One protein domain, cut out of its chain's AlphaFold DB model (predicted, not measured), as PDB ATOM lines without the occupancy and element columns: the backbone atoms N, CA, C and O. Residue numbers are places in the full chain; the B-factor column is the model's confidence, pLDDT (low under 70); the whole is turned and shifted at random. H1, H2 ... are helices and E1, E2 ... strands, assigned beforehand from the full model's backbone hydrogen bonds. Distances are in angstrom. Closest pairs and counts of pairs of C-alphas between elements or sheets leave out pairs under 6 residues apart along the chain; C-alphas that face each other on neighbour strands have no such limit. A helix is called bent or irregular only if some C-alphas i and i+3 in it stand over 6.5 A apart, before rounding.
ATOM      1  N   LYS A  26      23.208  55.602   9.349       96.00
ATOM      2  CA  LYS A  26      22.481  54.388   9.723       96.00
ATOM      3  C   LYS A  26      21.122  54.360   9.028       96.00
ATOM      4  O   LYS A  26      20.344  55.307   9.112       96.00
ATOM      5  N   SER A  27      20.811  53.237   8.398       95.81
ATOM      6  CA  SER A  27      19.514  53.000   7.775       95.81
ATOM      7  C   SER A  27      18.459  52.676   8.832       95.81
ATOM      8  O   SER A  27      18.659  51.820   9.692       95.81
ATOM      9  N   GLU A  28      17.294  53.314   8.735       92.38
ATOM     10  CA  GLU A  28      16.109  52.981   9.538       92.38
ATOM     11  C   GLU A  28      15.418  51.719   8.988       92.38
ATOM     12  O   GLU A  28      14.318  51.785   8.437       92.38
ATOM     13  N   VAL A  29      16.103  50.578   9.079       90.88
ATOM     14  CA  VAL A  29      15.598  49.253   8.693       90.88
ATOM     15  C   VAL A  29      15.497  48.387   9.942       90.88
ATOM     16  O   VAL A  29      16.396  48.389  10.786       90.88
ATOM     17  N   THR A  30      14.393  47.656  10.059       87.19
ATOM     18  CA  THR A  30      14.104  46.738  11.167       87.19
ATOM     19  C   THR A  30      13.773  45.363  10.610       87.19
ATOM     20  O   THR A  30      13.058  45.299   9.616       87.19
ATOM     21  N   ASN A  31      14.181  44.299  11.309       89.12
ATOM     22  CA  ASN A  31      13.954  42.896  10.924       89.12
ATOM     23  C   ASN A  31      14.667  42.460   9.635       89.12
ATOM     24  O   ASN A  31      14.064  41.766   8.829       89.12
ATOM     25  N   VAL A  32      15.936  42.839   9.471       95.19
ATOM     26  CA  VAL A  32      16.743  42.456   8.304       95.19
ATOM     27  C   VAL A  32      16.793  40.936   8.140       95.19
ATOM     28  O   VAL A  32      17.159  40.217   9.077       95.19
ATOM     29  N   ILE A  33      16.485  40.464   6.934       96.50
ATOM     30  CA  ILE A  33      16.673  39.078   6.511       96.50
ATOM     31  C   ILE A  33      17.868  39.043   5.556       96.50
ATOM     32  O   ILE A  33      17.963  39.856   4.652       96.50
ATOM     33  N   ILE A  34      18.797  38.107   5.765       97.12
ATOM     34  CA  ILE A  34      19.940  37.918   4.861       97.12
ATOM     35  C   ILE A  34      19.524  36.948   3.755       97.12
ATOM     36  O   ILE A  34      19.654  35.732   3.917       97.12
ATOM     37  N   ASP A  35      18.972  37.483   2.668       96.50
ATOM     38  CA  ASP A  35      18.470  36.724   1.508       96.50
ATOM     39  C   ASP A  35      18.916  37.309   0.152       96.50
ATOM     40  O   ASP A  35      18.470  36.861  -0.911       96.50
ATOM     41  N   ALA A  36      19.804  38.309   0.191       96.81
ATOM     42  CA  ALA A  36      20.286  39.054  -0.962       96.81
ATOM     43  C   ALA A  36      19.154  39.717  -1.772       96.81
ATOM     44  O   ALA A  36      19.246  39.861  -2.999       96.81
ATOM     45  N   ASN A  37      18.096  40.161  -1.088       96.19
ATOM     46  CA  ASN A  37      17.019  40.965  -1.647       96.19
ATOM     47  C   ASN A  37      17.043  42.390  -1.057       96.19
ATOM     48  O   ASN A  37      16.709  42.605   0.105       96.19
ATOM     49  N   PRO A  38      17.304  43.432  -1.865       95.19
ATOM     50  CA  PRO A  38      17.527  44.781  -1.359       95.19
ATOM     51  C   PRO A  38      16.222  45.509  -0.998       95.19
ATOM     52  O   PRO A  38      16.239  46.712  -0.730       95.19
ATOM     53  N   SER A  39      15.071  44.827  -1.039       95.12
ATOM     54  CA  SER A  39      13.751  45.437  -0.846       95.12
ATOM     55  C   SER A  39      13.632  46.169   0.492       95.12
ATOM     56  O   SER A  39      13.040  47.249   0.542       95.12
ATOM     57  N   GLU A  40      14.234  45.627   1.553       95.19
ATOM     58  CA  GLU A  40      14.244  46.222   2.897       95.19
ATOM     59  C   GLU A  40      15.113  47.489   2.973       95.19
ATOM     60  O   GLU A  40      14.857  48.394   3.765       95.19
ATOM     61  N   TRP A  41      16.101  47.592   2.086       95.50
ATOM     62  CA  TRP A  41      17.105  48.654   2.030       95.50
ATOM     63  C   TRP A  41      16.755  49.774   1.044       95.50
ATOM     64  O   TRP A  41      17.523  50.723   0.851       95.50
ATOM     65  N   LYS A  42      15.600  49.684   0.376       88.00
ATOM     66  CA  LYS A  42      15.235  50.576  -0.726       88.00
ATOM     67  C   LYS A  42      15.295  52.052  -0.317       88.00
ATOM     68  O   LYS A  42      14.608  52.501   0.598       88.00
ATOM     69  N   GLY A  43      16.088  52.827  -1.060       89.38
ATOM     70  CA  GLY A  43      16.272  54.263  -0.822       89.38
ATOM     71  C   GLY A  43      17.141  54.601   0.394       89.38
ATOM     72  O   GLY A  43      17.119  55.747   0.834       89.38
ATOM     73  N   LYS A  44      17.877  53.626   0.943       94.31
ATOM     74  CA  LYS A  44      18.765  53.799   2.104       94.31
ATOM     75  C   LYS A  44      20.257  53.693   1.762       94.31
ATOM     76  O   LYS A  44      21.097  53.816   2.644       94.31
ATOM     77  N   PHE A  45      20.588  53.469   0.491       96.38
ATOM     78  CA  PHE A  45      21.967  53.325   0.037       96.38
ATOM     79  C   PHE A  45      22.673  54.671  -0.085       96.38
ATOM     80  O   PHE A  45      22.163  55.610  -0.697       96.38
ATOM     81  N   TYR A  46      23.897  54.717   0.429       96.81
ATOM     82  CA  TYR A  46      24.898  55.672  -0.013       96.81
ATOM     83  C   TYR A  46      25.542  55.150  -1.300       96.81
ATOM     84  O   TYR A  46      26.023  54.015  -1.334       96.81
ATOM     85  N   ASN A  47      25.572  55.973  -2.348       96.25
ATOM     86  CA  ASN A  47      26.082  55.571  -3.656       96.25
ATOM     87  C   ASN A  47      27.506  56.084  -3.889       96.25
ATOM     88  O   ASN A  47      27.760  57.287  -3.961       96.25
ATOM     89  N   PHE A  48      28.426  55.150  -4.094       95.56
ATOM     90  CA  PHE A  48      29.750  55.395  -4.652       95.56
ATOM     91  C   PHE A  48      29.628  55.442  -6.181       95.56
ATOM     92  O   PHE A  48      29.868  54.453  -6.877       95.56
ATOM     93  N   GLU A  49      29.171  56.587  -6.699       92.62
ATOM     94  CA  GLU A  49      28.804  56.793  -8.113       92.62
ATOM     95  C   GLU A  49      29.926  56.429  -9.102       92.62
ATOM     96  O   GLU A  49      29.670  55.882 -10.176       92.62
ATOM     97  N   ASP A  50      31.185  56.686  -8.738       91.12
ATOM     98  CA  ASP A  50      32.367  56.377  -9.550       91.12
ATOM     99  C   ASP A  50      32.579  54.868  -9.731       91.12
ATOM    100  O   ASP A  50      33.039  54.426 -10.789       91.12
ATOM    101  N   LYS A  51      32.193  54.075  -8.725       92.44
ATOM    102  CA  LYS A  51      32.303  52.610  -8.731       92.44
ATOM    103  C   LYS A  51      30.993  51.905  -9.050       92.44
ATOM    104  O   LYS A  51      31.017  50.702  -9.295       92.44
ATOM    105  N   LYS A  52      29.876  52.643  -9.086       95.44
ATOM    106  CA  LYS A  52      28.507  52.115  -9.220       95.44
ATOM    107  C   LYS A  52      28.184  51.078  -8.150       95.44
ATOM    108  O   LYS A  52      27.641  50.013  -8.445       95.44
ATOM    109  N   ILE A  53      28.576  51.393  -6.922       97.06
ATOM    110  CA  ILE A  53      28.346  50.547  -5.758       97.06
ATOM    111  C   ILE A  53      27.485  51.314  -4.766       97.06
ATOM    112  O   ILE A  53      27.782  52.470  -4.469       97.06
ATOM    113  N   GLY A  54      26.432  50.683  -4.261       97.19
ATOM    114  CA  GLY A  54      25.658  51.181  -3.129       97.19
ATOM    115  C   GLY A  54      26.080  50.470  -1.849       97.19
ATOM    116  O   GLY A  54      26.387  49.281  -1.880       97.19
ATOM    117  N   ALA A  55      26.085  51.173  -0.720       98.00
ATOM    118  CA  ALA A  55      26.225  50.559   0.598       98.00
ATOM    119  C   ALA A  55      25.178  51.116   1.564       98.00
ATOM    120  O   ALA A  55      24.942  52.324   1.612       98.00
ATOM    121  N   ALA A  56      24.558  50.236   2.338       98.00
ATOM    122  CA  ALA A  56      23.635  50.577   3.410       98.00
ATOM    123  C   ALA A  56      23.935  49.699   4.621       98.00
ATOM    124  O   ALA A  56      24.315  48.538   4.471       98.00
ATOM    125  N   TYR A  57      23.762  50.245   5.820       98.19
ATOM    126  CA  TYR A  57      23.946  49.482   7.048       98.19
ATOM    127  C   TYR A  57      22.870  49.808   8.075       98.19
ATOM    128  O   TYR A  57      22.339  50.917   8.123       98.19
ATOM    129  N   THR A  58      22.587  48.840   8.933       97.81
ATOM    130  CA  THR A  58      21.883  49.051  10.196       97.81
ATOM    131  C   THR A  58      22.511  48.153  11.255       97.81
ATOM    132  O   THR A  58      23.394  47.348  10.971       97.81
ATOM    133  N   ASN A  59      22.094  48.300  12.500       97.12
ATOM    134  CA  ASN A  59      22.508  47.412  13.571       97.12
ATOM    135  C   ASN A  59      21.404  47.341  14.623       97.12
ATOM    136  O   ASN A  59      20.693  48.328  14.849       97.12
ATOM    137  N   ASP A  60      21.328  46.206  15.299       94.88
ATOM    138  CA  ASP A  60      20.621  46.069  16.565       94.88
ATOM    139  C   ASP A  60      21.636  45.856  17.705       94.88
ATOM    140  O   ASP A  60      22.834  46.131  17.564       94.88
ATOM    141  N   ASN A  61      21.157  45.389  18.859       93.38
ATOM    142  CA  ASN A  61      22.005  45.140  20.023       93.38
ATOM    143  C   ASN A  61      22.938  43.936  19.862       93.38
ATOM    144  O   ASN A  61      23.899  43.809  20.622       93.38
ATOM    145  N   GLN A  62      22.656  43.047  18.919       94.44
ATOM    146  CA  GLN A  62      23.329  41.767  18.746       94.44
ATOM    147  C   GLN A  62      24.158  41.714  17.468       94.44
ATOM    148  O   GLN A  62      25.192  41.058  17.472       94.44
ATOM    149  N   ASN A  63      23.744  42.395  16.401       96.56
ATOM    150  CA  ASN A  63      24.302  42.236  15.069       96.56
ATOM    151  C   ASN A  63      24.460  43.570  14.334       96.56
ATOM    152  O   ASN A  63      23.630  44.479  14.425       96.56
ATOM    153  N   LEU A  64      25.527  43.643  13.542       97.00
ATOM    154  CA  LEU A  64      25.680  44.576  12.436       97.00
ATOM    155  C   LEU A  64      25.103  43.933  11.172       97.00
ATOM    156  O   LEU A  64      25.382  42.767  10.892       97.00
ATOM    157  N   TYR A  65      24.367  44.724  10.397       98.19
ATOM    158  CA  TYR A  65      23.816  44.350   9.102       98.19
ATOM    159  C   TYR A  65      24.363  45.277   8.023       98.19
ATOM    160  O   TYR A  65      24.331  46.500   8.185       98.19
ATOM    161  N   LEU A  66      24.830  44.708   6.918       98.25
ATOM    162  CA  LEU A  66      25.339  45.449   5.772       98.25
ATOM    163  C   LEU A  66      24.723  44.903   4.485       98.25
ATOM    164  O   LEU A  66      24.698  43.693   4.282       98.25
ATOM    165  N   CYS A  67      24.297  45.805   3.607       98.38
ATOM    166  CA  CYS A  67      23.880  45.499   2.247       98.38
ATOM    167  C   CYS A  67      24.738  46.302   1.268       98.38
ATOM    168  O   CYS A  67      24.900  47.516   1.416       98.38
ATOM    169  N   ILE A  68      25.305  45.618   0.278       98.25
ATOM    170  CA  ILE A  68      26.112  46.204  -0.788       98.25
ATOM    171  C   ILE A  68      25.459  45.853  -2.120       98.25
ATOM    172  O   ILE A  68      25.186  44.684  -2.397       98.25
ATOM    173  N   THR A  69      25.257  46.857  -2.968       97.81
ATOM    174  CA  THR A  69      24.771  46.662  -4.335       97.81
ATOM    175  C   THR A  69      25.880  46.924  -5.335       97.81
ATOM    176  O   THR A  69      26.650  47.875  -5.213       97.81
ATOM    177  N   PHE A  70      25.949  46.081  -6.357       97.06
ATOM    178  CA  PHE A  70      26.796  46.270  -7.525       97.06
ATOM    179  C   PHE A  70      25.882  46.578  -8.710       97.06
ATOM    180  O   PHE A  70      25.178  45.696  -9.213       97.06
ATOM    181  N   GLY A  71      25.875  47.841  -9.141       94.62
ATOM    182  CA  GLY A  71      24.904  48.363 -10.104       94.62
ATOM    183  C   GLY A  71      25.136  47.899 -11.543       94.62
ATOM    184  O   GLY A  71      24.264  48.039 -12.402       94.62
ATOM    185  N   ASP A  72      26.320  47.362 -11.849       90.69
ATOM    186  CA  ASP A  72      26.575  46.721 -13.135       90.69
ATOM    187  C   ASP A  72      27.642  45.621 -13.080       90.69
ATOM    188  O   ASP A  72      28.376  45.430 -12.111       90.69
ATOM    189  N   PHE A  73      27.779  44.912 -14.197       85.56
ATOM    190  CA  PHE A  73      28.776  43.859 -14.342       85.56
ATOM    191  C   PHE A  73      30.220  44.321 -14.081       85.56
ATOM    192  O   PHE A  73      31.022  43.540 -13.581       85.56
ATOM    193  N   ARG A  74      30.583  45.564 -14.421       87.62
ATOM    194  CA  ARG A  74      31.961  46.043 -14.230       87.62
ATOM    195  C   ARG A  74      32.266  46.241 -12.754       87.62
ATOM    196  O   ARG A  74      33.367  45.910 -12.342       87.62
ATOM    197  N   SER A  75      31.293  46.722 -11.985       92.94
ATOM    198  CA  SER A  75      31.426  46.859 -10.533       92.94
ATOM    199  C   SER A  75      31.583  45.504  -9.826       92.94
ATOM    200  O   SER A  75      32.288  45.417  -8.825       92.94
ATOM    201  N   PHE A  76      31.010  44.429 -10.383       93.62
ATOM    202  CA  PHE A  76      31.064  43.086  -9.795       93.62
ATOM    203  C   PHE A  76      32.168  42.165 -10.352       93.62
ATOM    204  O   PHE A  76      32.555  41.185  -9.718       93.62
ATOM    205  N   ALA A  77      32.706  42.448 -11.540       89.56
ATOM    206  CA  ALA A  77      33.715  41.606 -12.190       89.56
ATOM    207  C   ALA A  77      34.974  41.321 -11.334       89.56
ATOM    208  O   ALA A  77      35.455  40.181 -11.381       89.56
ATOM    209  N   PRO A  78      35.498  42.266 -10.528       90.44
ATOM    210  CA  PRO A  78      36.590  41.985  -9.597       90.44
ATOM    211  C   PRO A  78      36.211  40.931  -8.549       90.44
ATOM    212  O   PRO A  78      37.012  40.043  -8.266       90.44
ATOM    213  N   VAL A  79      34.966  40.942  -8.065       93.62
ATOM    214  CA  VAL A  79      34.441  39.971  -7.090       93.62
ATOM    215  C   VAL A  79      34.321  38.578  -7.697       93.62
ATOM    216  O   VAL A  79      34.796  37.605  -7.118       93.62
ATOM    217  N   LEU A  80      33.780  38.474  -8.916       89.56
ATOM    218  CA  LEU A  80      33.748  37.207  -9.663       89.56
ATOM    219  C   LEU A  80      35.140  36.601  -9.843       89.56
ATOM    220  O   LEU A  80      35.296  35.381  -9.926       89.56
ATOM    221  N   ARG A  81      36.158  37.456  -9.961       84.88
ATOM    222  CA  ARG A  81      37.533  37.024 -10.160       84.88
ATOM    223  C   ARG A  81      38.230  36.692  -8.851       84.88
ATOM    224  O   ARG A  81      38.951  35.707  -8.833       84.88
ATOM    225  N   GLY A  82      38.121  37.522  -7.824       87.19
ATOM    226  CA  GLY A  82      38.956  37.464  -6.620       87.19
ATOM    227  C   GLY A  82      38.235  36.986  -5.363       87.19
ATOM    228  O   GLY A  82      38.895  36.715  -4.365       87.19
ATOM    229  N   GLY A  83      36.910  36.862  -5.410       92.94
ATOM    230  CA  GLY A  83      36.088  36.907  -4.207       92.94
ATOM    231  C   GLY A  83      36.022  38.330  -3.654       92.94
ATOM    232  O   GLY A  83      36.518  39.267  -4.281       92.94
ATOM    233  N   LEU A  84      35.414  38.483  -2.484       96.19
ATOM    234  CA  LEU A  84      35.308  39.754  -1.768       96.19
ATOM    235  C   LEU A  84      35.775  39.543  -0.330       96.19
ATOM    236  O   LEU A  84      35.329  38.600   0.320       96.19
ATOM    237  N   THR A  85      36.640  40.426   0.156       97.56
ATOM    238  CA  THR A  85      37.019  40.500   1.565       97.56
ATOM    239  C   THR A  85      36.438  41.770   2.161       97.56
ATOM    240  O   THR A  85      36.716  42.875   1.698       97.56
ATOM    241  N   LEU A  86      35.643  41.604   3.209       97.62
ATOM    242  CA  LEU A  86      35.169  42.683   4.053       97.62
ATOM    243  C   LEU A  86      36.016  42.714   5.323       97.62
ATOM    244  O   LEU A  86      35.959  41.810   6.152       97.62
ATOM    245  N   TRP A  87      36.814  43.757   5.469       97.31
ATOM    246  CA  TRP A  87      37.570  44.047   6.674       97.31
ATOM    247  C   TRP A  87      36.747  44.898   7.612       97.31
ATOM    248  O   TRP A  87      36.234  45.942   7.209       97.31
ATOM    249  N   VAL A  88      36.699  44.487   8.870       95.81
ATOM    250  CA  VAL A  88      36.119  45.261   9.957       95.81
ATOM    251  C   VAL A  88      37.189  45.569  10.979       95.81
ATOM    252  O   VAL A  88      37.867  44.667  11.467       95.81
ATOM    253  N   GLU A  89      37.331  46.852  11.293       94.56
ATOM    254  CA  GLU A  89      38.199  47.350  12.349       94.56
ATOM    255  C   GLU A  89      37.350  48.019  13.436       94.56
ATOM    256  O   GLU A  89      36.624  48.979  13.168       94.56
ATOM    257  N   SER A  90      37.446  47.492  14.656       92.12
ATOM    258  CA  SER A  90      36.783  47.998  15.869       92.12
ATOM    259  C   SER A  90      37.705  47.778  17.067       92.12
ATOM    260  O   SER A  90      38.323  46.712  17.142       92.12
ATOM    261  N   ASP A  91      37.805  48.737  17.992       87.56
ATOM    262  CA  ASP A  91      38.677  48.629  19.176       87.56
ATOM    263  C   ASP A  91      40.124  48.186  18.839       87.56
ATOM    264  O   ASP A  91      40.679  47.254  19.420       87.56
ATOM    265  N   ASN A  92      40.726  48.799  17.809       83.69
ATOM    266  CA  ASN A  92      42.069  48.477  17.290       83.69
ATOM    267  C   ASN A  92      42.285  47.017  16.841       83.69
ATOM    268  O   ASN A  92      43.425  46.593  16.651       83.69
ATOM    269  N   ARG A  93      41.219  46.232  16.663       88.62
ATOM    270  CA  ARG A  93      41.291  44.869  16.128       88.62
ATOM    271  C   ARG A  93      40.696  44.849  14.738       88.62
ATOM    272  O   ARG A  93      39.597  45.359  14.534       88.62
ATOM    273  N   LYS A  94      41.415  44.224  13.808       93.62
ATOM    274  CA  LYS A  94      41.009  44.064  12.417       93.62
ATOM    275  C   LYS A  94      40.750  42.594  12.106       93.62
ATOM    276  O   LYS A  94      41.623  41.749  12.306       93.62
ATOM    277  N   VAL A  95      39.559  42.298  11.602       95.50
ATOM    278  CA  VAL A  95      39.152  40.963  11.151       95.50
ATOM    279  C   VAL A  95      38.667  41.040   9.711       95.50
ATOM    280  O   VAL A  95      38.021  42.012   9.323       95.50
ATOM    281  N   GLY A  96      39.009  40.041   8.905       96.44
ATOM    282  CA  GLY A  96      38.521  39.918   7.536       96.44
ATOM    283  C   GLY A  96      37.444  38.849   7.440       96.44
ATOM    284  O   GLY A  96      37.564  37.789   8.046       96.44
ATOM    285  N   LEU A  97      36.407  39.111   6.658       96.81
ATOM    286  CA  LEU A  97      35.412  38.134   6.242       96.81
ATOM    287  C   LEU A  97      35.469  38.008   4.730       96.81
ATOM    288  O   LEU A  97      35.130  38.946   4.007       96.81
ATOM    289  N   LYS A  98      35.900  36.848   4.247       96.81
ATOM    290  CA  LYS A  98      35.944  36.546   2.827       96.81
ATOM    291  C   LYS A  98      34.728  35.727   2.433       96.81
ATOM    292  O   LYS A  98      34.569  34.568   2.816       96.81
ATOM    293  N   PHE A  99      33.870  36.365   1.661       96.44
ATOM    294  CA  PHE A  99      32.681  35.794   1.054       96.44
ATOM    295  C   PHE A  99      32.263  36.752  -0.056       96.44
ATOM    296  O   PHE A  99      32.246  37.952   0.200       96.44
ATOM    297  N   PRO A 100      31.887  36.288  -1.251       95.06
ATOM    298  CA  PRO A 100      32.052  34.931  -1.784       95.06
ATOM    299  C   PRO A 100      33.525  34.508  -1.940       95.06
ATOM    300  O   PRO A 100      34.409  35.347  -2.128       95.06
ATOM    301  N   ILE A 101      33.788  33.198  -1.899       92.12
ATOM    302  CA  ILE A 101      35.135  32.615  -2.032       92.12
ATOM    303  C   ILE A 101      35.346  32.107  -3.464       92.12
ATOM    304  O   ILE A 101      34.495  31.434  -4.048       92.12
ATOM    305  N   VAL A 102      36.521  32.390  -4.038       87.56
ATOM    306  CA  VAL A 102      36.928  31.870  -5.354       87.56
ATOM    307  C   VAL A 102      38.096  30.902  -5.215       87.56
ATOM    308  O   VAL A 102      39.252  31.320  -5.114       87.56
ATOM    309  N   TYR A 103      37.826  29.601  -5.325       78.88
ATOM    310  CA  TYR A 103      38.874  28.577  -5.386       78.88
ATOM    311  C   TYR A 103      39.623  28.660  -6.722       78.88
ATOM    312  O   TYR A 103      39.047  28.498  -7.804       78.88
ATOM    313  N   ARG A 104      40.932  28.925  -6.656       63.81
ATOM    314  CA  ARG A 104      41.795  29.135  -7.833       63.81
ATOM    315  C   ARG A 104      41.887  27.904  -8.747       63.81
ATOM    316  O   ARG A 104      42.087  28.073  -9.945       63.81
ATOM    317  N   GLU A 105      41.662  26.700  -8.224       52.34
ATOM    318  CA  GLU A 105      41.727  25.441  -8.985       52.34
ATOM    319  C   GLU A 105      40.618  25.292 -10.043       52.34
ATOM    320  O   GLU A 105      40.800  24.568 -11.018       52.34
ATOM    321  N   ARG A 106      39.505  26.039  -9.937       50.34
ATOM    322  CA  ARG A 106      38.439  26.057 -10.962       50.34
ATOM    323  C   ARG A 106      38.706  27.044 -12.115       50.34
ATOM    324  O   ARG A 106      37.851  27.222 -12.978       50.34
ATOM    325  N   ARG A 107      39.867  27.718 -12.153       54.94
ATOM    326  CA  ARG A 107      40.172  28.802 -13.115       54.94
ATOM    327  C   ARG A 107      40.861  28.353 -14.409       54.94
ATOM    328  O   ARG A 107      41.679  29.089 -14.948       54.94
ATOM    329  N   THR A 108      40.494  27.209 -14.968       43.78
ATOM    330  CA  THR A 108      40.872  26.832 -16.344       43.78
ATOM    331  C   THR A 108      39.704  27.039 -17.299       43.78
ATOM    332  O   THR A 108      39.287  26.161 -18.044       43.78
ATOM    333  N   GLY A 109      39.154  28.250 -17.281       52.09
ATOM    334  CA  GLY A 109      38.395  28.773 -18.406       52.09
ATOM    335  C   GLY A 109      39.233  29.857 -19.058       52.09
ATOM    336  O   GLY A 109      38.997  31.035 -18.776       52.09
ATOM    337  N   ASP A 110      40.227  29.469 -19.859       53.75
ATOM    338  CA  ASP A 110      40.989  30.408 -20.681       53.75
ATOM    339  C   ASP A 110      39.998  31.278 -21.453       53.75
ATOM    340  O   ASP A 110      39.146  30.781 -22.195       53.75
ATOM    341  N   PHE A 111      40.051  32.592 -21.228       60.12
ATOM    342  CA  PHE A 111      39.320  33.529 -22.066       60.12
ATOM    343  C   PHE A 111      39.920  33.411 -23.460       60.12
ATOM    344  O   PHE A 111      41.003  33.935 -23.721       60.12
ATOM    345  N   ASN A 112      39.243  32.678 -24.341       60.47
ATOM    346  CA  ASN A 112      39.737  32.506 -25.689       60.47
ATOM    347  C   ASN A 112      39.752  33.880 -26.373       60.47
ATOM    348  O   ASN A 112      38.764  34.619 -26.331       60.47
ATOM    349  N   ARG A 113      40.888  34.246 -26.973       60.44
ATOM    350  CA  ARG A 113      41.120  35.568 -27.581       60.44
ATOM    351  C   ARG A 113      40.049  35.909 -28.622       60.44
ATOM    352  O   ARG A 113      39.660  37.070 -28.740       60.44
ATOM    353  N   ASP A 114      39.521  34.888 -29.292       60.19
ATOM    354  CA  ASP A 114      38.458  35.003 -30.290       60.19
ATOM    355  C   ASP A 114      37.107  35.441 -29.689       60.19
ATOM    356  O   ASP A 114      36.358  36.181 -30.330       60.19
ATOM    357  N   MET A 115      36.823  35.100 -28.423       64.38
ATOM    358  CA  MET A 115      35.583  35.509 -27.746       64.38
ATOM    359  C   MET A 115      35.538  37.016 -27.469       64.38
ATOM    360  O   MET A 115      34.465  37.611 -27.525       64.38
ATOM    361  N   LEU A 116      36.681  37.686 -27.261       66.31
ATOM    362  CA  LEU A 116      36.730  39.134 -26.986       66.31
ATOM    363  C   LEU A 116      36.175  39.993 -28.142       66.31
ATOM    364  O   LEU A 116      35.854  41.170 -27.947       66.31
ATOM    365  N   GLY A 117      36.060  39.425 -29.347       68.56
ATOM    366  CA  GLY A 117      35.456  40.068 -30.512       68.56
ATOM    367  C   GLY A 117      33.926  39.988 -30.567       68.56
ATOM    368  O   GLY A 117      33.311  40.818 -31.242       68.56
ATOM    369  N   ASN A 118      33.309  39.045 -29.848       80.94
ATOM    370  CA  ASN A 118      31.881  38.748 -29.919       80.94
ATOM    371  C   ASN A 118      31.163  39.112 -28.608       80.94
ATOM    372  O   ASN A 118      31.169  38.371 -27.626       80.94
ATOM    373  N   ARG A 119      30.494  40.274 -28.600       78.94
ATOM    374  CA  ARG A 119      29.824  40.816 -27.404       78.94
ATOM    375  C   ARG A 119      28.743  39.887 -26.846       78.94
ATOM    376  O   ARG A 119      28.550  39.855 -25.632       78.94
ATOM    377  N   GLU A 120      28.020  39.173 -27.703       84.88
ATOM    378  CA  GLU A 120      26.930  38.305 -27.255       84.88
ATOM    379  C   GLU A 120      27.457  37.027 -26.600       84.88
ATOM    380  O   GLU A 120      26.956  36.613 -25.556       84.88
ATOM    381  N   GLU A 121      28.501  36.439 -27.177       83.44
ATOM    382  CA  GLU A 121      29.165  35.252 -26.640       83.44
ATOM    383  C   GLU A 121      29.860  35.551 -25.308       83.44
ATOM    384  O   GLU A 121      29.664  34.820 -24.336       83.44
ATOM    385  N   MET A 122      30.540  36.701 -25.211       76.75
ATOM    386  CA  MET A 122      31.083  37.208 -23.946       76.75
ATOM    387  C   MET A 122      29.999  37.351 -22.879       76.75
ATOM    388  O   MET A 122      30.195  36.923 -21.745       76.75
ATOM    389  N   ARG A 123      28.840  37.917 -23.237       82.62
ATOM    390  CA  ARG A 123      27.715  38.054 -22.304       82.62
ATOM    391  C   ARG A 123      27.222  36.690 -21.826       82.62
ATOM    392  O   ARG A 123      27.083  36.506 -20.627       82.62
ATOM    393  N   LYS A 124      26.991  35.733 -22.732       86.12
ATOM    394  CA  LYS A 124      26.520  34.381 -22.377       86.12
ATOM    395  C   LYS A 124      27.501  33.653 -21.460       86.12
ATOM    396  O   LYS A 124      27.085  33.056 -20.474       86.12
ATOM    397  N   MET A 125      28.795  33.730 -21.759       82.00
ATOM    398  CA  MET A 125      29.837  33.153 -20.913       82.00
ATOM    399  C   MET A 125      29.851  33.801 -19.523       82.00
ATOM    400  O   MET A 125      29.963  33.089 -18.529       82.00
ATOM    401  N   PHE A 126      29.740  35.130 -19.437       80.25
ATOM    402  CA  PHE A 126      29.704  35.813 -18.145       80.25
ATOM    403  C   PHE A 126      28.469  35.467 -17.331       80.25
ATOM    404  O   PHE A 126      28.611  35.177 -16.153       80.25
ATOM    405  N   GLU A 127      27.293  35.443 -17.953       87.38
ATOM    406  CA  GLU A 127      26.052  35.027 -17.294       87.38
ATOM    407  C   GLU A 127      26.174  33.602 -16.747       87.38
ATOM    408  O   GLU A 127      25.853  33.355 -15.590       87.38
ATOM    409  N   LYS A 128      26.748  32.683 -17.535       87.69
ATOM    410  CA  LYS A 128      27.018  31.316 -17.084       87.69
ATOM    411  C   LYS A 128      27.963  31.284 -15.875       87.69
ATOM    412  O   LYS A 128      27.667  30.621 -14.891       87.69
ATOM    413  N   ARG A 129      29.084  32.012 -15.935       85.12
ATOM    414  CA  ARG A 129      30.052  32.072 -14.825       85.12
ATOM    415  C   ARG A 129      29.463  32.713 -13.579       85.12
ATOM    416  O   ARG A 129      29.768  32.264 -12.487       85.12
ATOM    417  N   LEU A 130      28.660  33.759 -13.742       89.56
ATOM    418  CA  LEU A 130      27.952  34.409 -12.648       89.56
ATOM    419  C   LEU A 130      26.992  33.421 -11.986       89.56
ATOM    420  O   LEU A 130      27.028  33.280 -10.773       89.56
ATOM    421  N   GLN A 131      26.188  32.707 -12.772       90.94
ATOM    422  CA  GLN A 131      25.269  31.704 -12.246       90.94
ATOM    423  C   GLN A 131      26.011  30.603 -11.473       90.94
ATOM    424  O   GLN A 131      25.710  30.370 -10.306       90.94
ATOM    425  N   GLU A 132      27.029  29.987 -12.082       89.75
ATOM    426  CA  GLU A 132      27.855  28.967 -11.420       89.75
ATOM    427  C   GLU A 132      28.522  29.512 -10.153       89.75
ATOM    428  O   GLU A 132      28.628  28.816  -9.147       89.75
ATOM    429  N   PHE A 133      28.982  30.762 -10.194       90.50
ATOM    430  CA  PHE A 133      29.573  31.421  -9.046       90.50
ATOM    431  C   PHE A 133      28.563  31.536  -7.905       90.50
ATOM    432  O   PHE A 133      28.882  31.070  -6.820       90.50
ATOM    433  N   LEU A 134      27.365  32.078  -8.146       92.25
ATOM    434  CA  LEU A 134      26.334  32.282  -7.119       92.25
ATOM    435  C   LEU A 134      25.847  30.954  -6.510       92.25
ATOM    436  O   LEU A 134      25.716  30.850  -5.295       92.25
ATOM    437  N   GLU A 135      25.671  29.909  -7.325       90.94
ATOM    438  CA  GLU A 135      25.199  28.587  -6.873       90.94
ATOM    439  C   GLU A 135      26.187  27.855  -5.940       90.94
ATOM    440  O   GLU A 135      25.809  26.917  -5.240       90.94
ATOM    441  N   ASN A 136      27.460  28.261  -5.917       88.69
ATOM    442  CA  ASN A 136      28.528  27.570  -5.187       88.69
ATOM    443  C   ASN A 136      29.021  28.321  -3.932       88.69
ATOM    444  O   ASN A 136      30.111  28.027  -3.442       88.69
ATOM    445  N   GLN A 137      28.250  29.273  -3.393       92.81
ATOM    446  CA  GLN A 137      28.670  30.106  -2.254       92.81
ATOM    447  C   GLN A 137      28.122  29.609  -0.910       92.81
ATOM    448  O   GLN A 137      27.179  30.171  -0.350       92.81
ATOM    449  N   ASN A 138      28.758  28.562  -0.377       92.25
ATOM    450  CA  ASN A 138      28.358  27.909   0.879       92.25
ATOM    451  C   ASN A 138      29.357  28.079   2.028       92.25
ATOM    452  O   ASN A 138      29.105  27.582   3.126       92.25
ATOM    453  N   GLU A 139      30.476  28.756   1.786       95.12
ATOM    454  CA  GLU A 139      31.565  28.887   2.751       95.12
ATOM    455  C   GLU A 139      31.933  30.353   2.968       95.12
ATOM    456  O   GLU A 139      31.962  31.129   2.016       95.12
ATOM    457  N   ILE A 140      32.215  30.715   4.219       96.19
ATOM    458  CA  ILE A 140      32.699  32.033   4.641       96.19
ATOM    459  C   ILE A 140      34.034  31.816   5.347       96.19
ATOM    460  O   ILE A 140      34.132  30.986   6.247       96.19
ATOM    461  N   GLU A 141      35.063  32.558   4.961       96.06
ATOM    462  CA  GLU A 141      36.395  32.444   5.555       96.06
ATOM    463  C   GLU A 141      36.669  33.657   6.455       96.06
ATOM    464  O   GLU A 141      36.506  34.804   6.039       96.06
ATOM    465  N   ILE A 142      37.060  33.408   7.707       95.81
ATOM    466  CA  ILE A 142      37.502  34.446   8.644       95.81
ATOM    467  C   ILE A 142      39.016  34.585   8.517       95.81
ATOM    468  O   ILE A 142      39.738  33.596   8.633       95.81
ATOM    469  N   LEU A 143      39.496  35.811   8.349       95.88
ATOM    470  CA  LEU A 143      40.902  36.159   8.192       95.88
ATOM    471  C   LEU A 143      41.391  37.008   9.369       95.88
ATOM    472  O   LEU A 143      40.648  37.830   9.911       95.88
ATOM    473  N   ASN A 144      42.666  36.862   9.725       94.56
ATOM    474  CA  ASN A 144      43.365  37.858  10.537       94.56
ATOM    475  C   ASN A 144      43.855  39.035   9.669       94.56
ATOM    476  O   ASN A 144      43.748  39.008   8.444       94.56
ATOM    477  N   GLU A 145      44.450  40.047  10.297       93.25
ATOM    478  CA  GLU A 145      45.000  41.233   9.618       93.25
ATOM    479  C   GLU A 145      46.103  40.946   8.579       93.25
ATOM    480  O   GLU A 145      46.338  41.769   7.695       93.25
ATOM    481  N   GLU A 146      46.739  39.773   8.642       92.69
ATOM    482  CA  GLU A 146      47.780  39.320   7.714       92.69
ATOM    483  C   GLU A 146      47.221  38.491   6.540       92.69
ATOM    484  O   GLU A 146      47.992  37.890   5.794       92.69
ATOM    485  N   ASN A 147      45.893  38.451   6.351       90.56
ATOM    486  CA  ASN A 147      45.201  37.574   5.390       90.56
ATOM    487  C   ASN A 147      45.341  36.068   5.681       90.56
ATOM    488  O   ASN A 147      45.098  35.240   4.802       90.56
ATOM    489  N   TYR A 148      45.724  35.685   6.899       93.50
ATOM    490  CA  TYR A 148      45.799  34.284   7.292       93.50
ATOM    491  C   TYR A 148      44.410  33.768   7.708       93.50
ATOM    492  O   TYR A 148      43.754  34.409   8.539       93.50
ATOM    493  N   PRO A 149      43.959  32.613   7.188       94.25
ATOM    494  CA  PRO A 149      42.659  32.057   7.531       94.25
ATOM    495  C   PRO A 149      42.633  31.513   8.959       94.25
ATOM    496  O   PRO A 149      43.365  30.594   9.321       94.25
ATOM    497  N   LEU A 150      41.757  32.093   9.774       93.50
ATOM    498  CA  LEU A 150      41.496  31.689  11.152       93.50
ATOM    499  C   LEU A 150      40.421  30.604  11.237       93.50
ATOM    500  O   LEU A 150      40.501  29.728  12.096       93.50
ATOM    501  N   ALA A 151      39.414  30.672  10.365       93.94
ATOM    502  CA  ALA A 151      38.317  29.715  10.323       93.94
ATOM    503  C   ALA A 151      37.679  29.661   8.931       93.94
ATOM    504  O   ALA A 151      37.633  30.663   8.220       93.94
ATOM    505  N   LEU A 152      37.127  28.498   8.590       94.69
ATOM    506  CA  LEU A 152      36.271  28.291   7.428       94.69
ATOM    507  C   LEU A 152      34.904  27.818   7.926       94.69
ATOM    508  O   LEU A 152      34.802  26.784   8.584       94.69
ATOM    509  N   ILE A 153      33.869  28.601   7.651       93.88
ATOM    510  CA  ILE A 153      32.503  28.381   8.121       93.88
ATOM    511  C   ILE A 153      31.685  27.836   6.966       93.88
ATOM    512  O   ILE A 153      31.533  28.513   5.953       93.88
ATOM    513  N   ASN A 154      31.093  26.655   7.132       93.56
ATOM    514  CA  ASN A 154      30.040  26.209   6.229       93.56
ATOM    515  C   ASN A 154      28.707  26.838   6.659       93.56
ATOM    516  O   ASN A 154      28.351  26.768   7.835       93.56
ATOM    517  N   LYS A 155      27.938  27.409   5.723       89.12
ATOM    518  CA  LYS A 155      26.629  28.022   6.016       89.12
ATOM    519  C   LYS A 155      25.674  27.068   6.748       89.12
ATOM    520  O   LYS A 155      24.863  27.529   7.546       89.12
ATOM    521  N   SER A 156      25.778  25.759   6.503       88.12
ATOM    522  CA  SER A 156      24.923  24.749   7.144       88.12
ATOM    523  C   SER A 156      25.306  24.404   8.592       88.12
ATOM    524  O   SER A 156      24.481  23.837   9.302       88.12
ATOM    525  N   ASP A 157      26.511  24.771   9.042       88.38
ATOM    526  CA  ASP A 157      27.047  24.474  10.383       88.38
ATOM    527  C   ASP A 157      27.704  25.722  11.005       88.38
ATOM    528  O   ASP A 157      28.849  25.738  11.462       88.38
ATOM    529  N   ASN A 158      26.989  26.842  10.931       88.69
ATOM    530  CA  ASN A 158      27.512  28.140  11.327       88.69
ATOM    531  C   ASN A 158      27.322  28.421  12.823       88.69
ATOM    532  O   ASN A 158      26.283  28.913  13.262       88.69
ATOM    533  N   THR A 159      28.376  28.180  13.597       87.94
ATOM    534  CA  THR A 159      28.418  28.466  15.041       87.94
ATOM    535  C   THR A 159      28.881  29.885  15.384       87.94
ATOM    536  O   THR A 159      28.767  30.302  16.535       87.94
ATOM    537  N   TYR A 160      29.364  30.653  14.401       92.44
ATOM    538  CA  TYR A 160      29.888  32.009  14.601       92.44
ATOM    539  C   TYR A 160      28.816  33.095  14.498       92.44
ATOM    540  O   TYR A 160      29.109  34.253  14.780       92.44
ATOM    541  N   GLY A 161      27.597  32.754  14.067       93.50
ATOM    542  CA  GLY A 161      26.496  33.706  13.887       93.50
ATOM    543  C   GLY A 161      26.666  34.668  12.703       93.50
ATOM    544  O   GLY A 161      25.869  35.595  12.560       93.50
ATOM    545  N   ILE A 162      27.681  34.456  11.854       96.00
ATOM    546  CA  ILE A 162      27.937  35.257  10.648       96.00
ATOM    547  C   ILE A 162      27.096  34.718   9.495       96.00
ATOM    548  O   ILE A 162      27.382  33.636   8.993       96.00
ATOM    549  N   ILE A 163      26.096  35.453   9.035       96.62
ATOM    550  CA  ILE A 163      25.282  35.041   7.886       96.62
ATOM    551  C   ILE A 163      25.636  35.962   6.733       96.62
ATOM    552  O   ILE A 163      25.608  37.172   6.900       96.62
ATOM    553  N   ALA A 164      25.972  35.410   5.576       97.19
ATOM    554  CA  ALA A 164      26.205  36.207   4.385       97.19
ATOM    555  C   ALA A 164      25.492  35.576   3.199       97.19
ATOM    556  O   ALA A 164      25.484  34.347   3.069       97.19
ATOM    557  N   ASP A 165      24.924  36.396   2.327       97.19
ATOM    558  CA  ASP A 165      24.357  35.914   1.080       97.19
ATOM    559  C   ASP A 165      24.698  36.813  -0.097       97.19
ATOM    560  O   ASP A 165      25.053  37.982   0.057       97.19
ATOM    561  N   ILE A 166      24.684  36.212  -1.281       97.12
ATOM    562  CA  ILE A 166      24.947  36.922  -2.517       97.12
ATOM    563  C   ILE A 166      24.076  36.373  -3.630       97.12
ATOM    564  O   ILE A 166      24.077  35.176  -3.910       97.12
ATOM    565  N   ASN A 167      23.348  37.259  -4.298       96.25
ATOM    566  CA  ASN A 167      22.479  36.868  -5.394       96.25
ATOM    567  C   ASN A 167      22.283  38.011  -6.387       96.25
ATOM    568  O   ASN A 167      22.668  39.158  -6.155       96.25
ATOM    569  N   ARG A 168      21.690  37.686  -7.531       95.06
ATOM    570  CA  ARG A 168      21.230  38.670  -8.500       95.06
ATOM    571  C   ARG A 168      19.788  39.054  -8.193       95.06
ATOM    572  O   ARG A 168      18.912  38.192  -8.177       95.06
ATOM    573  N   PHE A 169      19.535  40.353  -8.075       94.31
ATOM    574  CA  PHE A 169      18.195  40.920  -7.999       94.31
ATOM    575  C   PHE A 169      18.007  41.897  -9.163       94.31
ATOM    576  O   PHE A 169      18.730  42.882  -9.291       94.31
ATOM    577  N   GLU A 170      17.072  41.593 -10.067       91.44
ATOM    578  CA  GLU A 170      16.902  42.318 -11.334       91.44
ATOM    579  C   GLU A 170      18.226  42.442 -12.135       91.44
ATOM    580  O   GLU A 170      18.761  41.450 -12.654       91.44
ATOM    581  N   SER A 171      18.754  43.660 -12.286       89.62
ATOM    582  CA  SER A 171      20.018  43.945 -12.974       89.62
ATOM    583  C   SER A 171      21.223  44.095 -12.046       89.62
ATOM    584  O   SER A 171      22.334  44.239 -12.554       89.62
ATOM    585  N   GLU A 172      21.018  44.065 -10.733       94.12
ATOM    586  CA  GLU A 172      22.048  44.305  -9.725       94.12
ATOM    587  C   GLU A 172      22.502  42.995  -9.077       94.12
ATOM    588  O   GLU A 172      21.768  42.001  -9.043       94.12
ATOM    589  N   ILE A 173      23.731  42.992  -8.561       96.75
ATOM    590  CA  ILE A 173      24.191  41.950  -7.641       96.75
ATOM    591  C   ILE A 173      24.134  42.510  -6.233       96.75
ATOM    592  O   ILE A 173      24.597  43.622  -5.988       96.75
ATOM    593  N   ILE A 174      23.567  41.727  -5.331       97.88
ATOM    594  CA  ILE A 174      23.284  42.112  -3.959       97.88
ATOM    595  C   ILE A 174      24.113  41.214  -3.067       97.88
ATOM    596  O   ILE A 174      24.067  39.993  -3.200       97.88
ATOM    597  N   TYR A 175      24.894  41.834  -2.197       98.00
ATOM    598  CA  TYR A 175      25.645  41.181  -1.145       98.00
ATOM    599  C   TYR A 175      25.070  41.630   0.190       98.00
ATOM    600  O   TYR A 175      24.952  42.831   0.433       98.00
ATOM    601  N   GLU A 176      24.763  40.683   1.063       98.12
ATOM    602  CA  GLU A 176      24.281  40.966   2.408       98.12
ATOM    603  C   GLU A 176      25.098  40.225   3.450       98.12
ATOM    604  O   GLU A 176      25.555  39.104   3.231       98.12
ATOM    605  N   LEU A 177      25.272  40.872   4.598       98.00
ATOM    606  CA  LEU A 177      26.033  40.354   5.719       98.00
ATOM    607  C   LEU A 177      25.339  40.705   7.033       98.00
ATOM    608  O   LEU A 177      25.034  41.865   7.296       98.00
ATOM    609  N   GLN A 178      25.193  39.700   7.886       97.56
ATOM    610  CA  GLN A 178      24.974  39.817   9.318       97.56
ATOM    611  C   GLN A 178      26.246  39.377  10.038       97.56
ATOM    612  O   GLN A 178      26.752  38.276   9.803       97.56
ATOM    613  N   MET A 179      26.728  40.200  10.964       96.12
ATOM    614  CA  MET A 179      27.878  39.876  11.802       96.12
ATOM    615  C   MET A 179      27.596  40.192  13.277       96.12
ATOM    616  O   MET A 179      27.187  41.317  13.582       96.12
ATOM    617  N   PRO A 180      27.852  39.252  14.205       95.56
ATOM    618  CA  PRO A 180      27.601  39.484  15.622       95.56
ATOM    619  C   PRO A 180      28.518  40.529  16.257       95.56
ATOM    620  O   PRO A 180      29.720  40.596  15.988       95.56
ATOM    621  N   ILE A 181      27.941  41.295  17.178       94.44
ATOM    622  CA  ILE A 181      28.597  42.304  18.003       94.44
ATOM    623  C   ILE A 181      28.890  41.716  19.388       94.44
ATOM    624  O   ILE A 181      28.039  41.076  20.002       94.44
ATOM    625  N   GLY A 182      30.088  41.970  19.916       87.62
ATOM    626  CA  GLY A 182      30.507  41.539  21.254       87.62
ATOM    627  C   GLY A 182      31.042  40.106  21.331       87.62
ATOM    628  O   GLY A 182      31.229  39.587  22.427       87.62
ATOM    629  N   THR A 183      31.302  39.460  20.192       82.38
ATOM    630  CA  THR A 183      31.824  38.081  20.106       82.38
ATOM    631  C   THR A 183      33.339  38.010  19.879       82.38
ATOM    632  O   THR A 183      33.890  36.925  19.719       82.38
ATOM    633  N   GLY A 184      34.026  39.157  19.844       82.38
ATOM    634  CA  GLY A 184      35.441  39.264  19.475       82.38
ATOM    635  C   GLY A 184      35.685  39.542  17.987       82.38
ATOM    636  O   GLY A 184      36.809  39.896  17.638       82.38
ATOM    637  N   LEU A 185      34.652  39.420  17.140       86.31
ATOM    638  CA  LEU A 185      34.675  39.822  15.725       86.31
ATOM    639  C   LEU A 185      34.473  41.332  15.578       86.31
ATOM    640  O   LEU A 185      35.291  42.017  14.975       86.31
ATOM    641  N   ILE A 186      33.406  41.841  16.193       90.88
ATOM    642  CA  ILE A 186      33.171  43.267  16.404       90.88
ATOM    643  C   ILE A 186      33.178  43.502  17.907       90.88
ATOM    644  O   ILE A 186      32.400  42.877  18.635       90.88
ATOM    645  N   ASN A 187      34.023  44.410  18.375       87.12
ATOM    646  CA  ASN A 187      34.023  44.832  19.771       87.12
ATOM    647  C   ASN A 187      33.284  46.156  19.910       87.12
ATOM    648  O   ASN A 187      33.266  46.977  18.997       87.12
ATOM    649  N   ARG A 188      32.646  46.338  21.065       84.62
ATOM    650  CA  ARG A 188      32.068  47.626  21.437       84.62
ATOM    651  C   ARG A 188      33.184  48.476  22.035       84.62
ATOM    652  O   ARG A 188      33.825  48.023  22.980       84.62
ATOM    653  N   ASP A 189      33.383  49.667  21.494       83.19
ATOM    654  CA  ASP A 189      34.254  50.699  22.051       83.19
ATOM    655  C   ASP A 189      33.434  51.942  22.428       83.19
ATOM    656  O   ASP A 189      32.229  52.010  22.178       83.19
ATOM    657  N   ASP A 190      34.068  52.917  23.078       80.50
ATOM    658  CA  ASP A 190      33.376  54.112  23.578       80.50
ATOM    659  C   ASP A 190      32.797  54.975  22.441       80.50
ATOM    660  O   ASP A 190      31.749  55.610  22.598       80.50
ATOM    661  N   ASP A 191      33.450  54.965  21.275       84.31
ATOM    662  CA  ASP A 191      33.053  55.759  20.111       84.31
ATOM    663  C   ASP A 191      31.984  55.066  19.251       84.31
ATOM    664  O   ASP A 191      31.319  55.719  18.433       84.31
ATOM    665  N   ASN A 192      31.787  53.758  19.460       89.94
ATOM    666  CA  ASN A 192      30.931  52.875  18.673       89.94
ATOM    667  C   ASN A 192      31.192  53.011  17.168       89.94
ATOM    668  O   ASN A 192      30.263  52.949  16.352       89.94
ATOM    669  N   LEU A 193      32.453  53.257  16.810       92.69
ATOM    670  CA  LEU A 193      32.875  53.554  15.452       92.69
ATOM    671  C   LEU A 193      33.559  52.330  14.857       92.69
ATOM    672  O   LEU A 193      34.548  51.828  15.378       92.69
ATOM    673  N   ILE A 194      33.054  51.887  13.717       94.12
ATOM    674  CA  ILE A 194      33.603  50.753  12.989       94.12
ATOM    675  C   ILE A 194      34.116  51.244  11.651       94.12
ATOM    676  O   ILE A 194      33.359  51.850  10.893       94.12
ATOM    677  N   LYS A 195      35.372  50.946  11.321       95.06
ATOM    678  CA  LYS A 195      35.858  51.128   9.949       95.06
ATOM    679  C   LYS A 195      35.623  49.848   9.171       95.06
ATOM    680  O   LYS A 195      35.908  48.752   9.650       95.06
ATOM    681  N   VAL A 196      35.122  50.006   7.957       96.44
ATOM    682  CA  VAL A 196      34.884  48.920   7.021       96.44
ATOM    683  C   VAL A 196      35.697  49.188   5.766       96.44
ATOM    684  O   VAL A 196      35.576  50.255   5.163       96.44
ATOM    685  N   LYS A 197      36.502  48.206   5.357       96.62
ATOM    686  CA  LYS A 197      37.156  48.192   4.046       96.62
ATOM    687  C   LYS A 197      36.655  46.993   3.256       96.62
ATOM    688  O   LYS A 197      36.752  45.865   3.716       96.62
ATOM    689  N   ILE A 198      36.155  47.229   2.055       96.06
ATOM    690  CA  ILE A 198      35.815  46.187   1.092       96.06
ATOM    691  C   ILE A 198      36.946  46.123   0.077       96.06
ATOM    692  O   ILE A 198      37.297  47.146  -0.513       96.06
ATOM    693  N   GLU A 199      37.493  44.935  -0.153       95.25
ATOM    694  CA  GLU A 199      38.502  44.731  -1.184       95.25
ATOM    695  C   GLU A 199      38.349  43.405  -1.930       95.25
ATOM    696  O   GLU A 199      37.712  42.463  -1.461       95.25
ATOM    697  N   THR A 200      38.948  43.327  -3.114       93.44
ATOM    698  CA  THR A 200      39.053  42.088  -3.897       93.44
ATOM    699  C   THR A 200      40.517  41.776  -4.156       93.44
ATOM    700  O   THR A 200      41.302  42.699  -4.372       93.44
ATOM    701  N   GLU A 201      40.883  40.493  -4.207       85.19
ATOM    702  CA  GLU A 201      42.264  40.093  -4.492       85.19
ATOM    703  C   GLU A 201      42.795  40.709  -5.790       85.19
ATOM    704  O   GLU A 201      42.097  40.753  -6.812       85.19
ATOM    705  N   GLU A 202      44.076  41.091  -5.778       74.69
ATOM    706  CA  GLU A 202      44.734  41.499  -7.007       74.69
ATOM    707  C   GLU A 202      44.666  40.376  -8.048       74.69
ATOM    708  O   GLU A 202      44.953  39.203  -7.757       74.69
ATOM    709  N   PRO A 203      44.311  40.703  -9.301       62.03
ATOM    710  CA  PRO A 203      44.395  39.727 -10.358       62.03
ATOM    711  C   PRO A 203      45.853  39.277 -10.474       62.03
ATOM    712  O   PRO A 203      46.736  40.088 -10.750       62.03
ATOM    713  N   ALA A 204      46.107  37.967 -10.351       55.44
ATOM    714  CA  ALA A 204      47.372  37.405 -10.811       55.44
ATOM    715  C   ALA A 204      47.643  37.962 -12.215       55.44
ATOM    716  O   ALA A 204      46.742  37.925 -13.073       55.44
ATOM    717  N   GLY A 220      45.110  46.061 -28.861       67.69
ATOM    718  CA  GLY A 220      45.672  46.447 -27.561       67.69
ATOM    719  C   GLY A 220      44.697  47.262 -26.703       67.69
ATOM    720  O   GLY A 220      44.531  46.988 -25.519       67.69
ATOM    721  N   ALA A 221      43.952  48.195 -27.308       72.81
ATOM    722  CA  ALA A 221      42.937  48.972 -26.593       72.81
ATOM    723  C   ALA A 221      41.769  48.113 -26.062       72.81
ATOM    724  O   ALA A 221      41.159  48.461 -25.051       72.81
ATOM    725  N   ARG A 222      41.436  46.994 -26.724       71.19
ATOM    726  CA  ARG A 222      40.401  46.057 -26.253       71.19
ATOM    727  C   ARG A 222      40.891  45.215 -25.083       71.19
ATOM    728  O   ARG A 222      40.160  45.090 -24.106       71.19
ATOM    729  N   LEU A 223      42.118  44.702 -25.165       70.69
ATOM    730  CA  LEU A 223      42.742  43.948 -24.076       70.69
ATOM    731  C   LEU A 223      42.905  44.811 -22.826       70.69
ATOM    732  O   LEU A 223      42.556  44.362 -21.740       70.69
ATOM    733  N   GLN A 224      43.319  46.072 -22.980       76.25
ATOM    734  CA  GLN A 224      43.399  47.002 -21.856       76.25
ATOM    735  C   GLN A 224      42.024  47.239 -21.218       76.25
ATOM    736  O   GLN A 224      41.876  47.126 -20.011       76.25
ATOM    737  N   ARG A 225      40.978  47.500 -22.015       75.94
ATOM    738  CA  ARG A 225      39.610  47.677 -21.486       75.94
ATOM    739  C   ARG A 225      39.078  46.434 -20.776       75.94
ATOM    740  O   ARG A 225      38.294  46.565 -19.843       75.94
ATOM    741  N   PHE A 226      39.462  45.251 -21.245       76.31
ATOM    742  CA  PHE A 226      39.122  43.990 -20.600       76.31
ATOM    743  C   PHE A 226      39.896  43.798 -19.294       76.31
ATOM    744  O   PHE A 226      39.301  43.410 -18.299       76.31
ATOM    745  N   ALA A 227      41.190  44.123 -19.265       76.19
ATOM    746  CA  ALA A 227      42.002  44.067 -18.054       76.19
ATOM    747  C   ALA A 227      41.486  45.033 -16.976       76.19
ATOM    748  O   ALA A 227      41.289  44.614 -15.840       76.19
ATOM    749  N   ASN A 228      41.166  46.275 -17.356       81.00
ATOM    750  CA  ASN A 228      40.650  47.299 -16.442       81.00
ATOM    751  C   ASN A 228      39.305  46.922 -15.798       81.00
ATOM    752  O   ASN A 228      38.932  47.460 -14.767       81.00
ATOM    753  N   MET A 229      38.555  45.995 -16.398       79.81
ATOM    754  CA  MET A 229      37.310  45.482 -15.821       79.81
ATOM    755  C   MET A 229      37.539  44.648 -14.553       79.81
ATOM    756  O   MET A 229      36.611  44.448 -13.782       79.81
ATOM    757  N   PHE A 230      38.756  44.142 -14.362       81.81
ATOM    758  CA  PHE A 230      39.156  43.346 -13.206       81.81
ATOM    759  C   PHE A 230      40.172  44.088 -12.334       81.81
ATOM    760  O   PHE A 230      40.934  43.443 -11.614       81.81
ATOM    761  N   GLU A 231      40.226  45.419 -12.443       86.38
ATOM    762  CA  GLU A 231      40.957  46.228 -11.473       86.38
ATOM    763  C   GLU A 231      40.431  45.922 -10.066       86.38
ATOM    764  O   GLU A 231      39.216  45.778  -9.902       86.38
ATOM    765  N   PRO A 232      41.318  45.776  -9.067       89.69
ATOM    766  CA  PRO A 232      40.898  45.501  -7.704       89.69
ATOM    767  C   PRO A 232      39.886  46.539  -7.233       89.69
ATOM    768  O   PRO A 232      40.091  47.748  -7.366       89.69
ATOM    769  N   LEU A 233      38.785  46.055  -6.675       92.44
ATOM    770  CA  LEU A 233      37.880  46.902  -5.930       92.44
ATOM    771  C   LEU A 233      38.526  47.213  -4.582       92.44
ATOM    772  O   LEU A 233      38.978  46.305  -3.894       92.44
ATOM    773  N   GLU A 234      38.516  48.488  -4.209       93.75
ATOM    774  CA  GLU A 234      38.790  48.964  -2.855       93.75
ATOM    775  C   GLU A 234      37.774  50.052  -2.500       93.75
ATOM    776  O   GLU A 234      37.577  50.997  -3.272       93.75
ATOM    777  N   LEU A 235      37.115  49.916  -1.355       94.38
ATOM    778  CA  LEU A 235      36.159  50.874  -0.804       94.38
ATOM    779  C   LEU A 235      36.354  50.945   0.705       94.38
ATOM    780  O   LEU A 235      36.475  49.906   1.343       94.38
ATOM    781  N   GLU A 236      36.353  52.147   1.273       95.81
ATOM    782  CA  GLU A 236      36.486  52.345   2.715       95.81
ATOM    783  C   GLU A 236      35.448  53.347   3.215       95.81
ATOM    784  O   GLU A 236      35.244  54.410   2.622       95.81
ATOM    785  N   PHE A 237      34.788  52.995   4.311       96.12
ATOM    786  CA  PHE A 237      33.826  53.844   4.995       96.12
ATOM    787  C   PHE A 237      33.776  53.500   6.483       96.12
ATOM    788  O   PHE A 237      34.251  52.459   6.927       96.12
ATOM    789  N   SER A 238      33.216  54.402   7.275       96.00
ATOM    790  CA  SER A 238      32.993  54.223   8.703       96.00
ATOM    791  C   SER A 238      31.505  54.102   9.000       96.00
ATOM    792  O   SER A 238      30.675  54.712   8.326       96.00
ATOM    793  N   LEU A 239      31.180  53.328  10.026       96.06
ATOM    794  CA  LEU A 239      29.838  53.094  10.536       96.06
ATOM    795  C   LEU A 239      29.795  53.532  11.993       96.06
ATOM    796  O   LEU A 239      30.697  53.197  12.760       96.06
ATOM    797  N   LYS A 240      28.733  54.226  12.394       95.31
ATOM    798  CA  LYS A 240      28.467  54.494  13.809       95.31
ATOM    799  C   LYS A 240      27.345  53.591  14.297       95.31
ATOM    800  O   LYS A 240      26.228  53.672  13.777       95.31
ATOM    801  N   LEU A 241      27.639  52.723  15.261       93.69
ATOM    802  CA  LEU A 241      26.642  51.847  15.867       93.69
ATOM    803  C   LEU A 241      25.777  52.610  16.874       93.69
ATOM    804  O   LEU A 241      26.176  53.629  17.439       93.69
TER     805      LEU A 241
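AT A GLANCE: This is residues 26 to 204 and 220 to 241 of the 243 residues of an uncharacterized protein of Melioribacter roseus (strain JCM 17771 / P3M-2) (UniProt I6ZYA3). Two strongly twisted antiparallel sheets lie face to face as a sandwich with crossed strands, and three helices gather at one end of it. H2 sits at that end between the sheets, H3 and H4 reach on past it and stay apart from each other, and the short H1 covers part of the other face of the smaller sheet. The larger sheet runs E7 E6 E5 E4 E10 E11, the smaller one E1 E2 E3 E9 E8. The printed part has 201 residues with four named helices and eleven named strands, in the order H1 E1 E2 E3 H2 E4 E5 H3 E6 E7 E8 E9 E10 H4 E11, and its class is mixed, helices and strands. It is compact, with a radius of gyration of the C-alphas of 17.3 A, yet elongated in outline, spanning 56 by 36 by 30 A.

HOW THE PARTS SIT: The larger sheet runs, strand beside strand, E7 (residues 149 to 154), E6 (139 to 143), E5 (93 to 98), E4 (85 to 90), E10 (193 to 199) and E11 (234 to 240), with E7 and E11 as edge strands. Within hydrogen-bond range across its neighbour pairs are, for instance, N 140 and O 153 at 2.9 A, N 98 and O 141 at 2.8 A, N 88 and O 95 at 2.8 A, N 87 and O 197 at 2.7 A, and N 196 and O 237 at 2.8 A. The smaller sheet runs E1 (46 to 48), E2 (53 to 59), E3 (63 to 70), E9 (172 to 180) and E8 (163 to 169). Its pairs within range include N 48 and O 53 at 2.8 A, N 56 and O 67 at 2.9 A, N 68 and O 175 at 2.8 A, and N 178 and O 163 at 2.7 A. E1, E2 and E3 form a meander, each strand the antiparallel neighbour of the one before. The facing parts of this sandwich, two sheets face to face, are 9.9 A centre to centre, with the strands of the one at 41 degrees to those of the other. H1 (38 to 41) is on the smaller sheet at a height of 8.2 A, over none of its strands, but only just: 2 of its C-alphas fall on E3 and 2 on E9. H2 (73 to 82) is on the opposite face of that sheet and stands up from it at 53 degrees; it only grazes the larger sheet, with residues 78 to 82. H2 is irregular, with C-alphas 75 and 78 7.2 A apart. H2 touches H4 (220 to 230), their closest C-alphas being those of Pro 78 and Phe 230 at 4.6 A, and the tilt of 72 degrees is only just about perpendicular. H3 (119 to 135) is close to H2 but not clearly touching, with the C-alphas of Leu 80 and Leu 130 closest at 7.1 A, and only grazes the smaller sheet with residues 130 to 135. In H3 every O i to N i+4 pair is within hydrogen-bond range; H2 has 4 of 6 and H4 5 of 7, while H1 is too short for such a pair.

IN THESE COORDINATES: E9 is the longest strand by residues, 26.4 A from first to last C-alpha; E3 measures 23.1 A, E2 and E11 20.4 A each. H3 measures 24.3 A and H4 16.1 A. H1 begins at C-alpha 38 (17.527, 44.781, -1.359), H3 begins at C-alpha 119 (29.824, 40.816, -27.404), and E11 ends at C-alpha 240 (28.467, 54.494, 13.809).

THE WHOLE: The C-alphas of Asp 114 and Asp 190 are the two farthest apart, at 57.4 A. Residues 205 to 219 are not printed, and C-alphas 204 and 220 are 19.1 A apart across the cut. The long links are E5 to H3, 20 residues, and E9 to E10, 12 residues. The mean pLDDT of the printed part is 88.7; residues 104 to 117, 203 to 204 and 220 are under 70.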